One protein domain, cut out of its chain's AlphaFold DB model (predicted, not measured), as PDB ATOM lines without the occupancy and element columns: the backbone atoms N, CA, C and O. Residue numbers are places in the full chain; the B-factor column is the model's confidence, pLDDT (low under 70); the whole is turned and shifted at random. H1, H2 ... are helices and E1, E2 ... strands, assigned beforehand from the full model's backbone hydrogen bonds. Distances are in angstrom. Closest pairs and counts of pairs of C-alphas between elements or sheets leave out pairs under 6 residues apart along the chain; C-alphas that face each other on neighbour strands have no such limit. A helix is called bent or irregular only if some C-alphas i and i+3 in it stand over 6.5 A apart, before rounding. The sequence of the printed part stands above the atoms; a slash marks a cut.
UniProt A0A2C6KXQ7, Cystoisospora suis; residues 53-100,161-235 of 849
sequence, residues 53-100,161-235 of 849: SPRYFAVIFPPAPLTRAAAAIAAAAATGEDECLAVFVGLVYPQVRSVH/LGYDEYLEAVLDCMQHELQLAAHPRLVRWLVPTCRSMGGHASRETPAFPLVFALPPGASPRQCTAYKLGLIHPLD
ATOM      1  N   SER A  53     177.143 164.583 234.183       69.75
ATOM      2  CA  SER A  53     177.801 163.372 234.656       69.75
ATOM      3  C   SER A  53     178.632 162.711 233.550       69.75
ATOM      4  O   SER A  53     178.143 162.558 232.423       69.75
ATOM      5  N   PRO A  54     179.876 162.289 233.843       76.94
ATOM      6  CA  PRO A  54     180.687 161.524 232.903       76.94
ATOM      7  C   PRO A  54     180.005 160.198 232.556       76.94
ATOM      8  O   PRO A  54     179.217 159.648 233.332       76.94
ATOM      9  N   ARG A  55     180.336 159.645 231.388       86.00
ATOM     10  CA  ARG A  55     179.871 158.310 230.981       86.00
ATOM     11  C   ARG A  55     181.034 157.338 230.987       86.00
ATOM     12  O   ARG A  55     182.041 157.611 230.342       86.00
ATOM     13  N   TYR A  56     180.877 156.198 231.649       91.00
ATOM     14  CA  TYR A  56     181.951 155.219 231.755       91.00
ATOM     15  C   TYR A  56     181.774 154.039 230.796       91.00
ATOM     16  O   TYR A  56     180.668 153.686 230.366       91.00
ATOM     17  N   PHE A  57     182.895 153.417 230.446       94.31
ATOM     18  CA  PHE A  57     182.935 152.149 229.731       94.31
ATOM     19  C   PHE A  57     184.123 151.310 230.200       94.31
ATOM     20  O   PHE A  57     185.157 151.852 230.575       94.31
ATOM     21  N   ALA A  58     183.969 149.991 230.158       94.50
ATOM     22  CA  ALA A  58     185.068 149.048 230.314       94.50
ATOM     23  C   ALA A  58     185.570 148.602 228.934       94.50
ATOM     24  O   ALA A  58     184.754 148.354 228.035       94.50
ATOM     25  N   VAL A  59     186.889 148.476 228.775       93.38
ATOM     26  CA  VAL A  59     187.516 147.824 227.615       93.38
ATOM     27  C   VAL A  59     187.561 146.320 227.869       93.38
ATOM     28  O   VAL A  59     188.108 145.874 228.875       93.38
ATOM     29  N   ILE A  60     186.970 145.544 226.962       90.31
ATOM     30  CA  ILE A  60     186.898 144.083 227.047       90.31
ATOM     31  C   ILE A  60     188.109 143.495 226.322       90.31
ATOM     32  O   ILE A  60     188.360 143.848 225.169       90.31
ATOM     33  N   PHE A  61     188.850 142.598 226.972       83.56
ATOM     34  CA  PHE A  61     189.985 141.890 226.366       83.56
ATOM     35  C   PHE A  61     190.054 140.442 226.875       83.56
ATOM     36  O   PHE A  61     189.926 140.240 228.079       83.56
ATOM     37  N   PRO A  62     190.282 139.425 226.025       72.69
ATOM     38  CA  PRO A  62     190.584 139.510 224.596       72.69
ATOM     39  C   PRO A  62     189.393 139.974 223.741       72.69
ATOM     40  O   PRO A  62     188.245 139.817 224.161       72.69
ATOM     41  N   PRO A  63     189.636 140.519 222.532       75.00
ATOM     42  CA  PRO A  63     188.575 140.733 221.556       75.00
ATOM     43  C   PRO A  63     187.884 139.403 221.230       75.00
ATOM     44  O   PRO A  63     188.534 138.403 220.914       75.00
ATOM     45  N   ALA A  64     186.556 139.392 221.312       68.50
ATOM     46  CA  ALA A  64     185.755 138.213 221.017       68.50
ATOM     47  C   ALA A  64     185.852 137.789 219.537       68.50
ATOM     48  O   ALA A  64     186.006 138.642 218.661       68.50
ATOM     49  N   PRO A  65     185.667 136.495 219.210       68.56
ATOM     50  CA  PRO A  65     185.475 136.062 217.830       68.56
ATOM     51  C   PRO A  65     184.342 136.843 217.146       68.56
ATOM     52  O   PRO A  65     183.287 137.084 217.739       68.56
ATOM     53  N   LEU A  66     184.541 137.222 215.878       68.19
ATOM     54  CA  LEU A  66     183.568 138.012 215.119       68.19
ATOM     55  C   LEU A  66     182.219 137.288 214.998       68.19
ATOM     56  O   LEU A  66     182.020 136.439 214.128       68.19
ATOM     57  N   THR A  67     181.249 137.690 215.824       70.06
ATOM     58  CA  THR A  67     179.843 137.303 215.640       70.06
ATOM     59  C   THR A  67     179.369 137.701 214.240       70.06
ATOM     60  O   THR A  67     179.835 138.691 213.678       70.06
ATOM     61  N   ARG A  68     178.372 137.006 213.674       67.75
ATOM     62  CA  ARG A  68     177.845 137.310 212.324       67.75
ATOM     63  C   ARG A  68     177.387 138.770 212.147       67.75
ATOM     64  O   ARG A  68     177.386 139.282 211.032       67.75
ATOM     65  N   ALA A  69     177.009 139.441 213.238       69.25
ATOM     66  CA  ALA A  69     176.696 140.869 213.249       69.25
ATOM     67  C   ALA A  69     177.960 141.750 213.272       69.25
ATOM     68  O   ALA A  69     178.043 142.695 212.491       69.25
ATOM     69  N   ALA A  70     178.949 141.428 214.113       73.94
ATOM     70  CA  ALA A  70     180.228 142.138 214.152       73.94
ATOM     71  C   ALA A  70     181.009 141.981 212.835       73.94
ATOM     72  O   ALA A  70     181.544 142.961 212.338       73.94
ATOM     73  N   ALA A  71     180.998 140.794 212.219       78.12
ATOM     74  CA  ALA A  71     181.659 140.518 210.941       78.12
ATOM     75  C   ALA A  71     181.166 141.430 209.804       78.12
ATOM     76  O   ALA A  71     181.971 141.931 209.027       78.12
ATOM     77  N   ALA A  72     179.857 141.697 209.732       79.25
ATOM     78  CA  ALA A  72     179.290 142.608 208.734       79.25
ATOM     79  C   ALA A  72     179.696 144.075 208.970       79.25
ATOM     80  O   ALA A  72     179.863 144.828 208.017       79.25
ATOM     81  N   ILE A  73     179.869 144.475 210.234       83.75
ATOM     82  CA  ILE A  73     180.309 145.824 210.616       83.75
ATOM     83  C   ILE A  73     181.812 145.985 210.359       83.75
ATOM     84  O   ILE A  73     182.230 147.002 209.821       83.75
ATOM     85  N   ALA A  74     182.603 144.959 210.678       84.12
ATOM     86  CA  ALA A  74     184.027 144.894 210.384       84.12
ATOM     87  C   ALA A  74     184.292 144.945 208.870       84.12
ATOM     88  O   ALA A  74     185.109 145.741 208.425       84.12
ATOM     89  N   ALA A  75     183.557 144.166 208.069       82.81
ATOM     90  CA  ALA A  75     183.659 144.217 206.613       82.81
ATOM     91  C   ALA A  75     183.306 145.611 206.064       82.81
ATOM     92  O   ALA A  75     184.092 146.173 205.313       82.81
ATOM     93  N   ALA A  76     182.184 146.202 206.493       84.25
ATOM     94  CA  ALA A  76     181.766 147.529 206.032       84.25
ATOM     95  C   ALA A  76     182.737 148.658 206.431       84.25
ATOM     96  O   ALA A  76     182.876 149.621 205.687       84.25
ATOM     97  N   ALA A  77     183.411 148.542 207.580       85.38
ATOM     98  CA  ALA A  77     184.467 149.466 207.993       85.38
ATOM     99  C   ALA A  77     185.774 149.245 207.210       85.38
ATOM    100  O   ALA A  77     186.423 150.209 206.824       85.38
ATOM    101  N   ALA A  78     186.137 147.992 206.915       82.81
ATOM    102  CA  ALA A  78     187.313 147.654 206.111       82.81
ATOM    103  C   ALA A  78     187.174 148.015 204.617       82.81
ATOM    104  O   ALA A  78     188.182 148.089 203.921       82.81
ATOM    105  N   THR A  79     185.948 148.239 204.130       81.06
ATOM    106  CA  THR A  79     185.644 148.754 202.780       81.06
ATOM    107  C   THR A  79     185.113 150.193 202.796       81.06
ATOM    108  O   THR A  79     184.453 150.605 201.841       81.06
ATOM    109  N   GLY A  80     185.286 150.922 203.901       80.69
ATOM    110  CA  GLY A  80     184.841 152.308 204.035       80.69
ATOM    111  C   GLY A  80     185.852 153.312 203.480       80.69
ATOM    112  O   GLY A  80     187.005 152.977 203.229       80.69
ATOM    113  N   GLU A  81     185.418 154.565 203.344       80.38
ATOM    114  CA  GLU A  81     186.286 155.713 203.019       80.38
ATOM    115  C   GLU A  81     187.135 156.166 204.231       80.38
ATOM    116  O   GLU A  81     188.088 156.923 204.082       80.38
ATOM    117  N   ASP A  82     186.801 155.689 205.438       86.19
ATOM    118  CA  ASP A  82     187.526 155.951 206.685       86.19
ATOM    119  C   ASP A  82     188.715 154.980 206.829       86.19
ATOM    120  O   ASP A  82     188.583 153.857 207.329       86.19
ATOM    121  N   GLU A  83     189.887 155.420 206.366       84.19
ATOM    122  CA  GLU A  83     191.134 154.649 206.435       84.19
ATOM    123  C   GLU A  83     191.525 154.300 207.882       84.19
ATOM    124  O   GLU A  83     191.969 153.181 208.143       84.19
ATOM    125  N   CYS A  84     191.279 155.192 208.847       83.50
ATOM    126  CA  CYS A  84     191.545 154.948 210.266       83.50
ATOM    127  C   CYS A  84     190.736 153.747 210.791       83.50
ATOM    128  O   CYS A  84     191.286 152.869 211.463       83.50
ATOM    129  N   LEU A  85     189.450 153.649 210.439       86.12
ATOM    130  CA  LEU A  85     188.610 152.497 210.782       86.12
ATOM    131  C   LEU A  85     189.014 151.220 210.027       86.12
ATOM    132  O   LEU A  85     188.968 150.134 210.617       86.12
ATOM    133  N   ALA A  86     189.454 151.319 208.771       84.00
ATOM    134  CA  ALA A  86     189.970 150.174 208.014       84.00
ATOM    135  C   ALA A  86     191.308 149.647 208.579       84.00
ATOM    136  O   ALA A  86     191.547 148.431 208.616       84.00
ATOM    137  N   VAL A  87     192.167 150.540 209.087       84.75
ATOM    138  CA  VAL A  87     193.386 150.195 209.831       84.75
ATOM    139  C   VAL A  87     193.031 149.530 211.160       84.75
ATOM    140  O   VAL A  87     193.469 148.402 211.393       84.75
ATOM    141  N   PHE A  88     192.178 150.160 211.973       88.94
ATOM    142  CA  PHE A  88     191.716 149.648 213.267       88.94
ATOM    143  C   PHE A  88     191.119 148.236 213.170       88.94
ATOM    144  O   PHE A  88     191.559 147.310 213.855       88.94
ATOM    145  N   VAL A  89     190.145 148.033 212.278       85.81
ATOM    146  CA  VAL A  89     189.505 146.723 212.100       85.81
ATOM    147  C   VAL A  89     190.486 145.691 211.552       85.81
ATOM    148  O   VAL A  89     190.456 144.537 211.976       85.81
ATOM    149  N   GLY A  90     191.386 146.093 210.654       81.00
ATOM    150  CA  GLY A  90     192.431 145.221 210.130       81.00
ATOM    151  C   GLY A  90     193.517 144.837 211.143       81.00
ATOM    152  O   GLY A  90     194.200 143.838 210.924       81.00
ATOM    153  N   LEU A  91     193.663 145.600 212.232       83.19
ATOM    154  CA  LEU A  91     194.561 145.320 213.353       83.19
ATOM    155  C   LEU A  91     193.906 144.371 214.372       83.19
ATOM    156  O   LEU A  91     194.489 143.348 214.725       83.19
ATOM    157  N   VAL A  92     192.675 144.673 214.804       81.88
ATOM    158  CA  VAL A  92     191.932 143.853 215.784       81.88
ATOM    159  C   VAL A  92     191.450 142.530 215.175       81.88
ATOM    160  O   VAL A  92     191.406 141.508 215.860       81.88
ATOM    161  N   TYR A  93     191.117 142.522 213.879       81.75
ATOM    162  CA  TYR A  93     190.609 141.351 213.159       81.75
ATOM    163  C   TYR A  93     191.326 141.125 211.808       81.75
ATOM    164  O   TYR A  93     190.708 141.274 210.745       81.75
ATOM    165  N   PRO A  94     192.609 140.701 211.805       74.75
ATOM    166  CA  PRO A  94     193.410 140.531 210.585       74.75
ATOM    167  C   PRO A  94     192.783 139.624 209.515       74.75
ATOM    168  O   PRO A  94     193.006 139.821 208.321       74.75
ATOM    169  N   GLN A  95     191.942 138.664 209.915       71.12
ATOM    170  CA  GLN A  95     191.204 137.785 209.005       71.12
ATOM    171  C   GLN A  95     190.281 138.540 208.030       71.12
ATOM    172  O   GLN A  95     190.033 138.049 206.930       71.12
ATOM    173  N   VAL A  96     189.811 139.743 208.387       69.19
ATOM    174  CA  VAL A  96     188.933 140.564 207.534       69.19
ATOM    175  C   VAL A  96     189.686 141.081 206.303       69.19
ATOM    176  O   VAL A  96     189.137 141.069 205.202       69.19
ATOM    177  N   ARG A  97     190.977 141.424 206.439       54.97
ATOM    178  CA  ARG A  97     191.827 141.872 205.314       54.97
ATOM    179  C   ARG A  97     192.039 140.788 204.252       54.97
ATOM    180  O   ARG A  97     192.245 141.106 203.085       54.97
ATOM    181  N   SER A  98     191.973 139.506 204.623       45.00
ATOM    182  CA  SER A  98     192.256 138.403 203.693       45.00
ATOM    183  C   SER A  98     191.164 138.172 202.639       45.00
ATOM    184  O   SER A  98     191.433 137.508 201.638       45.00
ATOM    185  N   VAL A  99     189.950 138.698 202.837       39.31
ATOM    186  CA  VAL A  99     188.797 138.431 201.956       39.31
ATOM    187  C   VAL A  99     189.007 139.010 200.548       39.31
ATOM    188  O   VAL A  99     188.629 138.382 199.560       39.31
ATOM    189  N   HIS A 100     189.692 140.151 200.423       36.59
ATOM    190  CA  HIS A 100     189.887 140.819 199.130       36.59
ATOM    191  C   HIS A 100     190.857 140.109 198.169       36.59
ATOM    192  O   HIS A 100     190.762 140.329 196.962       36.59
ATOM    193  N   LEU A 161     197.761 140.457 218.729       66.50
ATOM    194  CA  LEU A 161     197.919 141.845 219.160       66.50
ATOM    195  C   LEU A 161     198.120 141.906 220.685       66.50
ATOM    196  O   LEU A 161     197.432 141.204 221.432       66.50
ATOM    197  N   GLY A 162     199.089 142.699 221.141       74.44
ATOM    198  CA  GLY A 162     199.352 142.915 222.562       74.44
ATOM    199  C   GLY A 162     198.212 143.665 223.242       74.44
ATOM    200  O   GLY A 162     197.439 144.354 222.581       74.44
ATOM    201  N   TYR A 163     198.124 143.557 224.571       82.38
ATOM    202  CA  TYR A 163     197.109 144.289 225.334       82.38
ATOM    203  C   TYR A 163     197.208 145.805 225.109       82.38
ATOM    204  O   TYR A 163     196.195 146.453 224.871       82.38
ATOM    205  N   ASP A 164     198.431 146.339 225.113       82.12
ATOM    206  CA  ASP A 164     198.705 147.764 224.915       82.12
ATOM    207  C   ASP A 164     198.347 148.227 223.496       82.12
ATOM    208  O   ASP A 164     197.541 149.136 223.337       82.12
ATOM    209  N   GLU A 165     198.843 147.530 222.468       84.12
ATOM    210  CA  GLU A 165     198.545 147.804 221.048       84.12
ATOM    211  C   GLU A 165     197.033 147.723 220.744       84.12
ATOM    212  O   GLU A 165     196.502 148.473 219.927       84.12
ATOM    213  N   TYR A 166     196.322 146.808 221.411       87.06
ATOM    214  CA  TYR A 166     194.865 146.694 221.341       87.06
ATOM    215  C   TYR A 166     194.158 147.860 222.042       87.06
ATOM    216  O   TYR A 166     193.178 148.393 221.517       87.06
ATOM    217  N   LEU A 167     194.637 148.245 223.227       89.00
ATOM    218  CA  LEU A 167     194.066 149.324 224.023       89.00
ATOM    219  C   LEU A 167     194.237 150.680 223.333       89.00
ATOM    220  O   LEU A 167     193.269 151.435 223.268       89.00
ATOM    221  N   GLU A 168     195.418 150.956 222.771       88.88
ATOM    222  CA  GLU A 168     195.672 152.113 221.904       88.88
ATOM    223  C   GLU A 168     194.657 152.157 220.773       88.88
ATOM    224  O   GLU A 168     193.814 153.045 220.746       88.88
ATOM    225  N   ALA A 169     194.630 151.123 219.930       90.44
ATOM    226  CA  ALA A 169     193.760 151.079 218.765       90.44
ATOM    227  C   ALA A 169     192.266 151.276 219.112       90.44
ATOM    228  O   ALA A 169     191.529 151.923 218.363       90.44
ATOM    229  N   VAL A 170     191.801 150.755 220.259       92.56
ATOM    230  CA  VAL A 170     190.434 150.985 220.763       92.56
ATOM    231  C   VAL A 170     190.218 152.437 221.202       92.56
ATOM    232  O   VAL A 170     189.172 153.007 220.884       92.56
ATOM    233  N   LEU A 171     191.167 153.049 221.917       92.50
ATOM    234  CA  LEU A 171     191.062 154.440 222.367       92.50
ATOM    235  C   LEU A 171     191.192 155.433 221.198       92.50
ATOM    236  O   LEU A 171     190.420 156.388 221.158       92.50
ATOM    237  N   ASP A 172     192.063 155.165 220.225       91.19
ATOM    238  CA  ASP A 172     192.259 155.953 219.000       91.19
ATOM    239  C   ASP A 172     190.975 155.965 218.153       91.19
ATOM    240  O   ASP A 172     190.451 157.022 217.794       91.19
ATOM    241  N   CYS A 173     190.394 154.778 217.915       92.69
ATOM    242  CA  CYS A 173     189.096 154.611 217.252       92.69
ATOM    243  C   CYS A 173     187.991 155.421 217.951       92.69
ATOM    244  O   CYS A 173     187.150 156.034 217.287       92.69
ATOM    245  N   MET A 174     187.994 155.448 219.288       93.56
ATOM    246  CA  MET A 174     187.032 156.227 220.066       93.56
ATOM    247  C   MET A 174     187.305 157.730 220.037       93.56
ATOM    248  O   MET A 174     186.341 158.492 220.009       93.56
ATOM    249  N   GLN A 175     188.566 158.170 220.028       91.25
ATOM    250  CA  GLN A 175     188.914 159.582 219.879       91.25
ATOM    251  C   GLN A 175     188.451 160.106 218.512       91.25
ATOM    252  O   GLN A 175     187.805 161.153 218.457       91.25
ATOM    253  N   HIS A 176     188.705 159.344 217.442       91.75
ATOM    254  CA  HIS A 176     188.320 159.681 216.071       91.75
ATOM    255  C   HIS A 176     186.791 159.759 215.894       91.75
ATOM    256  O   HIS A 176     186.248 160.829 215.619       91.75
ATOM    257  N   GLU A 177     186.062 158.660 216.129       92.94
ATOM    258  CA  GLU A 177     184.605 158.606 215.890       92.94
ATOM    259  C   GLU A 177     183.769 159.477 216.842       92.94
ATOM    260  O   GLU A 177     182.602 159.750 216.546       92.94
ATOM    261  N   LEU A 178     184.311 159.871 217.999       91.06
ATOM    262  CA  LEU A 178     183.629 160.742 218.966       91.06
ATOM    263  C   LEU A 178     184.191 162.175 218.983       91.06
ATOM    264  O   LEU A 178     183.736 162.970 219.806       91.06
ATOM    265  N   GLN A 179     185.132 162.500 218.085       89.94
ATOM    266  CA  GLN A 179     185.732 163.831 217.906       89.94
ATOM    267  C   GLN A 179     186.272 164.432 219.219       89.94
ATOM    268  O   GLN A 179     186.019 165.588 219.557       89.94
ATOM    269  N   LEU A 180     186.995 163.619 219.997       86.94
ATOM    270  CA  LEU A 180     187.528 164.024 221.300       86.94
ATOM    271  C   LEU A 180     188.886 164.728 221.143       86.94
ATOM    272  O   LEU A 180     189.750 164.288 220.386       86.94
ATOM    273  N   ALA A 181     189.109 165.791 221.918       85.12
ATOM    274  CA  ALA A 181     190.381 166.524 221.927       85.12
ATOM    275  C   ALA A 181     191.571 165.697 222.466       85.12
ATOM    276  O   ALA A 181     192.720 166.030 222.203       85.12
ATOM    277  N   ALA A 182     191.293 164.624 223.211       84.25
ATOM    278  CA  ALA A 182     192.265 163.670 223.737       84.25
ATOM    279  C   ALA A 182     191.614 162.281 223.887       84.25
ATOM    280  O   ALA A 182     190.394 162.141 223.749       84.25
ATOM    281  N   HIS A 183     192.414 161.265 224.219       87.62
ATOM    282  CA  HIS A 183     191.918 159.923 224.536       87.62
ATOM    283  C   HIS A 183     190.909 159.956 225.707       87.62
ATOM    284  O   HIS A 183     191.012 160.808 226.598       87.62
ATOM    285  N   PRO A 184     189.963 158.999 225.776       89.06
ATOM    286  CA  PRO A 184     189.162 158.767 226.978       89.06
ATOM    287  C   PRO A 184     190.043 158.617 228.232       89.06
ATOM    288  O   PRO A 184     191.027 157.877 228.216       89.06
ATOM    289  N   ARG A 185     189.695 159.304 229.328       84.81
ATOM    290  CA  ARG A 185     190.520 159.332 230.554       84.81
ATOM    291  C   ARG A 185     190.371 158.036 231.353       84.81
ATOM    292  O   ARG A 185     189.253 157.560 231.545       84.81
ATOM    293  N   LEU A 186     191.476 157.478 231.846       86.25
ATOM    294  CA  LEU A 186     191.473 156.279 232.693       86.25
ATOM    295  C   LEU A 186     190.835 156.586 234.059       86.25
ATOM    296  O   LEU A 186     191.134 157.608 234.678       86.25
ATOM    297  N   VAL A 187     189.978 155.698 234.571       85.06
ATOM    298  CA  VAL A 187     189.407 155.823 235.921       85.06
ATOM    299  C   VAL A 187     190.459 155.391 236.943       85.06
ATOM    300  O   VAL A 187     190.466 154.254 237.407       85.06
ATOM    301  N   ARG A 188     191.376 156.312 237.277       79.81
ATOM    302  CA  ARG A 188     192.585 156.043 238.080       79.81
ATOM    303  C   ARG A 188     192.315 155.345 239.416       79.81
ATOM    304  O   ARG A 188     193.162 154.582 239.853       79.81
ATOM    305  N   TRP A 189     191.158 155.557 240.046       80.44
ATOM    306  CA  TRP A 189     190.789 154.918 241.318       80.44
ATOM    307  C   TRP A 189     190.278 153.469 241.196       80.44
ATOM    308  O   TRP A 189     190.107 152.796 242.209       80.44
ATOM    309  N   LEU A 190     190.054 152.975 239.974       81.69
ATOM    310  CA  LEU A 190     189.510 151.642 239.681       81.69
ATOM    311  C   LEU A 190     190.490 150.769 238.873       81.69
ATOM    312  O   LEU A 190     190.090 149.806 238.222       81.69
ATOM    313  N   VAL A 191     191.779 151.113 238.877       78.00
ATOM    314  CA  VAL A 191     192.788 150.358 238.125       78.00
ATOM    315  C   VAL A 191     193.232 149.132 238.941       78.00
ATOM    316  O   VAL A 191     193.615 149.288 240.103       78.00
ATOM    317  N   PRO A 192     193.166 147.908 238.381       72.25
ATOM    318  CA  PRO A 192     193.632 146.701 239.053       72.25
ATOM    319  C   PRO A 192     195.160 146.651 239.127       72.25
ATOM    320  O   PRO A 192     195.857 147.253 238.313       72.25
ATOM    321  N   THR A 193     195.681 145.824 240.033       60.47
ATOM    322  CA  THR A 193     197.079 145.397 239.974       60.47
ATOM    323  C   THR A 193     197.364 144.654 238.664       60.47
ATOM    324  O   THR A 193     196.602 143.778 238.228       60.47
ATOM    325  N   CYS A 194     198.476 145.012 238.021       51.66
ATOM    326  CA  CYS A 194     199.037 144.250 236.910       51.66
ATOM    327  C   CYS A 194     199.575 142.894 237.398       51.66
ATOM    328  O   CYS A 194     199.764 142.673 238.595       51.66
ATOM    329  N   ARG A 195     199.766 141.953 236.466       49.56
ATOM    330  CA  ARG A 195     200.191 140.582 236.774       49.56
ATOM    331  C   ARG A 195     201.512 140.254 236.094       49.56
ATOM    332  O   ARG A 195     201.523 140.019 234.884       49.56
ATOM    333  N   SER A 196     202.554 140.076 236.900       38.03
ATOM    334  CA  SER A 196     203.774 139.396 236.473       38.03
ATOM    335  C   SER A 196     203.458 137.936 236.143       38.03
ATOM    336  O   SER A 196     203.224 137.101 237.020       38.03
ATOM    337  N   MET A 197     203.415 137.623 234.848       36.41
ATOM    338  CA  MET A 197     203.245 136.262 234.335       36.41
ATOM    339  C   MET A 197     204.595 135.531 234.290       36.41
ATOM    340  O   MET A 197     205.102 135.213 233.221       36.41
ATOM    341  N   GLY A 198     205.161 135.254 235.468       33.91
ATOM    342  CA  GLY A 198     206.201 134.236 235.660       33.91
ATOM    343  C   GLY A 198     207.506 134.432 234.878       33.91
ATOM    344  O   GLY A 198     207.771 133.720 233.915       33.91
ATOM    345  N   GLY A 199     208.378 135.326 235.353       30.38
ATOM    346  CA  GLY A 199     209.823 135.281 235.066       30.38
ATOM    347  C   GLY A 199     210.292 135.726 233.673       30.38
ATOM    348  O   GLY A 199     211.498 135.863 233.468       30.38
ATOM    349  N   HIS A 200     209.393 135.991 232.724       31.72
ATOM    350  CA  HIS A 200     209.720 136.577 231.420       31.72
ATOM    351  C   HIS A 200     208.865 137.824 231.157       31.72
ATOM    352  O   HIS A 200     207.674 137.851 231.458       31.72
ATOM    353  N   ALA A 201     209.468 138.868 230.576       35.06
ATOM    354  CA  ALA A 201     208.866 140.196 230.400       35.06
ATOM    355  C   ALA A 201     207.830 140.268 229.249       35.06
ATOM    356  O   ALA A 201     207.898 141.127 228.369       35.06
ATOM    357  N   SER A 202     206.867 139.342 229.217       37.84
ATOM    358  CA  SER A 202     205.886 139.208 228.136       37.84
ATOM    359  C   SER A 202     204.527 139.832 228.479       37.84
ATOM    360  O   SER A 202     203.628 139.140 228.954       37.84
ATOM    361  N   ARG A 203     204.373 141.124 228.153       49.00
ATOM    362  CA  ARG A 203     203.089 141.840 227.946       49.00
ATOM    363  C   ARG A 203     201.998 141.533 228.988       49.00
ATOM    364  O   ARG A 203     201.009 140.859 228.701       49.00
ATOM    365  N   GLU A 204     202.174 142.076 230.190       61.84
ATOM    366  CA  GLU A 204     201.199 141.958 231.280       61.84
ATOM    367  C   GLU A 204     199.802 142.464 230.874       61.84
ATOM    368  O   GLU A 204     199.638 143.613 230.456       61.84
ATOM    369  N   THR A 205     198.794 141.602 231.041       69.06
ATOM    370  CA  THR A 205     197.368 141.945 230.917       69.06
ATOM    371  C   THR A 205     196.811 142.244 232.320       69.06
ATOM    372  O   THR A 205     197.103 141.476 233.243       69.06
ATOM    373  N   PRO A 206     196.023 143.316 232.528       73.69
ATOM    374  CA  PRO A 206     195.450 143.641 233.837       73.69
ATOM    375  C   PRO A 206     194.491 142.553 234.344       73.69
ATOM    376  O   PRO A 206     193.798 141.899 233.569       73.69
ATOM    377  N   ALA A 207     194.412 142.386 235.669       74.25
ATOM    378  CA  ALA A 207     193.596 141.345 236.310       74.25
ATOM    379  C   ALA A 207     192.066 141.539 236.184       74.25
ATOM    380  O   ALA A 207     191.308 140.656 236.582       74.25
ATOM    381  N   PHE A 208     191.624 142.697 235.693       86.62
ATOM    382  CA  PHE A 208     190.231 143.132 235.579       86.62
ATOM    383  C   PHE A 208     190.116 144.136 234.407       86.62
ATOM    384  O   PHE A 208     191.107 144.807 234.104       86.62
ATOM    385  N   PRO A 209     188.954 144.283 233.741       90.94
ATOM    386  CA  PRO A 209     188.766 145.256 232.662       90.94
ATOM    387  C   PRO A 209     189.096 146.698 233.072       90.94
ATOM    388  O   PRO A 209     188.524 147.219 234.030       90.94
ATOM    389  N   LEU A 210     189.961 147.379 232.311       90.88
ATOM    390  CA  LEU A 210     190.222 148.807 232.517       90.88
ATOM    391  C   LEU A 210     188.974 149.638 232.193       90.88
ATOM    392  O   LEU A 210     188.319 149.433 231.166       90.88
ATOM    393  N   VAL A 211     188.667 150.590 233.074       91.75
ATOM    394  CA  VAL A 211     187.489 151.460 232.986       91.75
ATOM    395  C   VAL A 211     187.920 152.880 232.635       91.75
ATOM    396  O   VAL A 211     188.857 153.418 233.221       91.75
ATOM    397  N   PHE A 212     187.207 153.496 231.698       91.94
ATOM    398  CA  PHE A 212     187.497 154.819 231.151       91.94
ATOM    399  C   PHE A 212     186.274 155.733 231.225       91.94
ATOM    400  O   PHE A 212     185.132 155.268 231.195       91.94
ATOM    401  N   ALA A 213     186.521 157.039 231.299       89.75
ATOM    402  CA  ALA A 213     185.529 158.102 231.348       89.75
ATOM    403  C   ALA A 213     185.457 158.879 230.021       89.75
ATOM    404  O   ALA A 213     186.472 159.190 229.394       89.75
ATOM    405  N   LEU A 214     184.234 159.235 229.631       87.94
ATOM    406  CA  LEU A 214     183.902 160.104 228.503       87.94
ATOM    407  C   LEU A 214     183.168 161.360 228.992       87.94
ATOM    408  O   LEU A 214     182.414 161.273 229.971       87.94
ATOM    409  N   PRO A 215     183.311 162.502 228.292       84.44
ATOM    410  CA  PRO A 215     182.568 163.712 228.620       84.44
ATOM    411  C   PRO A 215     181.046 163.496 228.480       84.44
ATOM    412  O   PRO A 215     180.616 162.682 227.656       84.44
ATOM    413  N   PRO A 216     180.204 164.241 229.223       80.00
ATOM    414  CA  PRO A 216     178.769 163.951 229.365       80.00
ATOM    415  C   PRO A 216     177.971 163.906 228.056       80.00
ATOM    416  O   PRO A 216     176.966 163.195 227.971       80.00
ATOM    417  N   GLY A 217     178.403 164.653 227.033       79.44
ATOM    418  CA  GLY A 217     177.788 164.679 225.702       79.44
ATOM    419  C   GLY A 217     178.115 163.460 224.832       79.44
ATOM    420  O   GLY A 217     177.247 162.989 224.094       79.44
ATOM    421  N   ALA A 218     179.323 162.900 224.951       86.31
ATOM    422  CA  ALA A 218     179.773 161.783 224.124       86.31
ATOM    423  C   ALA A 218     179.007 160.490 224.453       86.31
ATOM    424  O   ALA A 218     178.611 160.236 225.592       86.31
ATOM    425  N   SER A 219     178.784 159.633 223.452       87.81
ATOM    426  CA  SER A 219     178.100 158.351 223.649       87.81
ATOM    427  C   SER A 219     178.946 157.195 223.120       87.81
ATOM    428  O   SER A 219     179.050 157.033 221.904       87.81
ATOM    429  N   PRO A 220     179.449 156.289 223.984       87.81
ATOM    430  CA  PRO A 220     180.218 155.135 223.517       87.81
ATOM    431  C   PRO A 220     179.387 154.227 222.599       87.81
ATOM    432  O   PRO A 220     179.940 153.450 221.838       87.81
ATOM    433  N   ARG A 221     178.050 154.354 222.588       87.50
ATOM    434  CA  ARG A 221     177.160 153.598 221.691       87.50
ATOM    435  C   ARG A 221     177.258 153.999 220.210       87.50
ATOM    436  O   ARG A 221     176.688 153.286 219.386       87.50
ATOM    437  N   GLN A 222     177.918 155.114 219.882       86.12
ATOM    438  CA  GLN A 222     178.105 155.593 218.506       86.12
ATOM    439  C   GLN A 222     179.365 155.016 217.837       86.12
ATOM    440  O   GLN A 222     179.344 154.820 216.625       86.12
ATOM    441  N   CYS A 223     180.411 154.678 218.601       90.50
ATOM    442  CA  CYS A 223     181.676 154.172 218.057       90.50
ATOM    443  C   CYS A 223     181.622 152.697 217.612       90.50
ATOM    444  O   CYS A 223     180.822 151.881 218.088       90.50
ATOM    445  N   THR A 224     182.505 152.344 216.689       91.94
ATOM    446  CA  THR A 224     182.725 151.030 216.092       91.94
ATOM    447  C   THR A 224     183.315 150.041 217.087       91.94
ATOM    448  O   THR A 224     182.862 148.896 217.105       91.94
ATOM    449  N   ALA A 225     184.166 150.479 218.020       92.44
ATOM    450  CA  ALA A 225     184.590 149.651 219.152       92.44
ATOM    451  C   ALA A 225     183.385 149.081 219.940       92.44
ATOM    452  O   ALA A 225     183.307 147.877 220.201       92.44
ATOM    453  N   TYR A 226     182.359 149.897 220.218       92.81
ATOM    454  CA  TYR A 226     181.113 149.398 220.810       92.81
ATOM    455  C   TYR A 226     180.312 148.522 219.846       92.81
ATOM    456  O   TYR A 226     179.783 147.498 220.286       92.81
ATOM    457  N   LYS A 227     180.193 148.889 218.561       89.19
ATOM    458  CA  LYS A 227     179.452 148.093 217.560       89.19
ATOM    459  C   LYS A 227     180.004 146.662 217.452       89.19
ATOM    460  O   LYS A 227     179.214 145.723 217.385       89.19
ATOM    461  N   LEU A 228     181.330 146.514 217.499       87.75
ATOM    462  CA  LEU A 228     182.066 145.248 217.408       87.75
ATOM    463  C   LEU A 228     182.089 144.434 218.713       87.75
ATOM    464  O   LEU A 228     182.367 143.243 218.659       87.75
ATOM    465  N   GLY A 229     181.771 145.044 219.862       89.12
ATOM    466  CA  GLY A 229     181.767 144.356 221.162       89.12
ATOM    467  C   GLY A 229     183.040 144.516 221.995       89.12
ATOM    468  O   GLY A 229     183.164 143.858 223.018       89.12
ATOM    469  N   LEU A 230     183.945 145.411 221.598       91.12
ATOM    470  CA  LEU A 230     185.253 145.627 222.233       91.12
ATOM    471  C   LEU A 230     185.163 146.471 223.520       91.12
ATOM    472  O   LEU A 230     186.053 146.426 224.362       91.12
ATOM    473  N   ILE A 231     184.065 147.219 223.692       94.31
ATOM    474  CA  ILE A 231     183.768 147.985 224.912       94.31
ATOM    475  C   ILE A 231     182.334 147.756 225.408       94.31
ATOM    476  O   ILE A 231     181.394 147.565 224.617       94.31
ATOM    477  N   HIS A 232     182.146 147.870 226.726       94.62
ATOM    478  CA  HIS A 232     180.838 147.821 227.387       94.62
ATOM    479  C   HIS A 232     180.559 149.091 228.216       94.62
ATOM    480  O   HIS A 232     181.321 149.370 229.137       94.62
ATOM    481  N   PRO A 233     179.491 149.870 227.936       93.56
ATOM    482  CA  PRO A 233     179.136 151.063 228.715       93.56
ATOM    483  C   PRO A 233     178.374 150.738 230.008       93.56
ATOM    484  O   PRO A 233     177.369 150.020 229.968       93.56
ATOM    485  N   LEU A 234     178.792 151.342 231.122       91.56
ATOM    486  CA  LEU A 234     178.252 151.139 232.473       91.56
ATOM    487  C   LEU A 234     178.536 152.351 233.386       91.56
ATOM    488  O   LEU A 234     179.172 153.304 232.952       91.56
ATOM    489  N   ASP A 235     178.080 152.302 234.638       89.38
ATOM    490  CA  ASP A 235     178.410 153.294 235.675       89.38
ATOM    491  C   ASP A 235     179.603 152.787 236.509       89.38
ATOM    492  O   ASP A 235     179.677 151.590 236.811       89.38
TER     493      ASP A 235
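This is residues 53 to 100 and 161 to 235 of the 849 residues of a protein of Cystoisospora suis (UniProt A0A2C6KXQ7). A small three-stranded sheet forms one side, a helical hairpin of H1 and H2 with H3 beside it forms the other, and H4 and H5 lie between. A long loop, residues 178 to 210, reaches out to 28 A from the mean of the C-alphas. The printed part has 123 residues, 61 of them in named elements, in the order E1 H1 H2 H3 H4 E2 H5 E3; the class is mixed, and the sheet, E2 E1 E3, is antiparallel. It is compact, radius of gyration of the C-alphas 14.9 A, spanning 41 by 41 by 24 A.

Find C-alpha 55 at (179.871, 158.310, 230.981), where E1, residues 55 to 59, begins its 13.4 A. E2 is residues 211 to 214; E3, residues 231 to 234, ends at (178.252, 151.139, 232.473). H4, residues 163 to 177, runs 21.2 A; H5 is residues 224 to 228. H1 is residues 68 to 78, H2 83 to 92 and H3 94 to 100, only just irregular: C-alphas 97 and 100 are 6.6 A apart.

Look at N 57 and O 212, 3.0 A, between E1 and E2, and N 58 and O 232, 2.9 A, between E1 and E3. E2, H5 and E3 form a split strand-helix-strand unit, E1 between its strands, with a right-handed crossover. H4 and H5 only graze the sheet. H4 touches H2, closest C-alphas Phe 88 and Ala 169, 6.0 A, at a shallow tilt of 28 degrees, opposite ways. H5 touches H1, closest C-alphas Ala 70 and Leu 228, 4.9 A. H1 touches H3, closest C-alphas Ala 75 and Val 96, 6.5 A. Every O i to N i+4 pair is within hydrogen-bond range in H2, H4 and H5; H1 has 6 of 7, H3 0 of 3 but 3 of 4 O i to N i+3.

Residues 101 to 160 are not printed; C-alphas 100 and 161 are 21.6 A apart. The link H4 to E2 is long. Confidence is under 70 in 25 residues, among them 96 to 100 and 193 to 205.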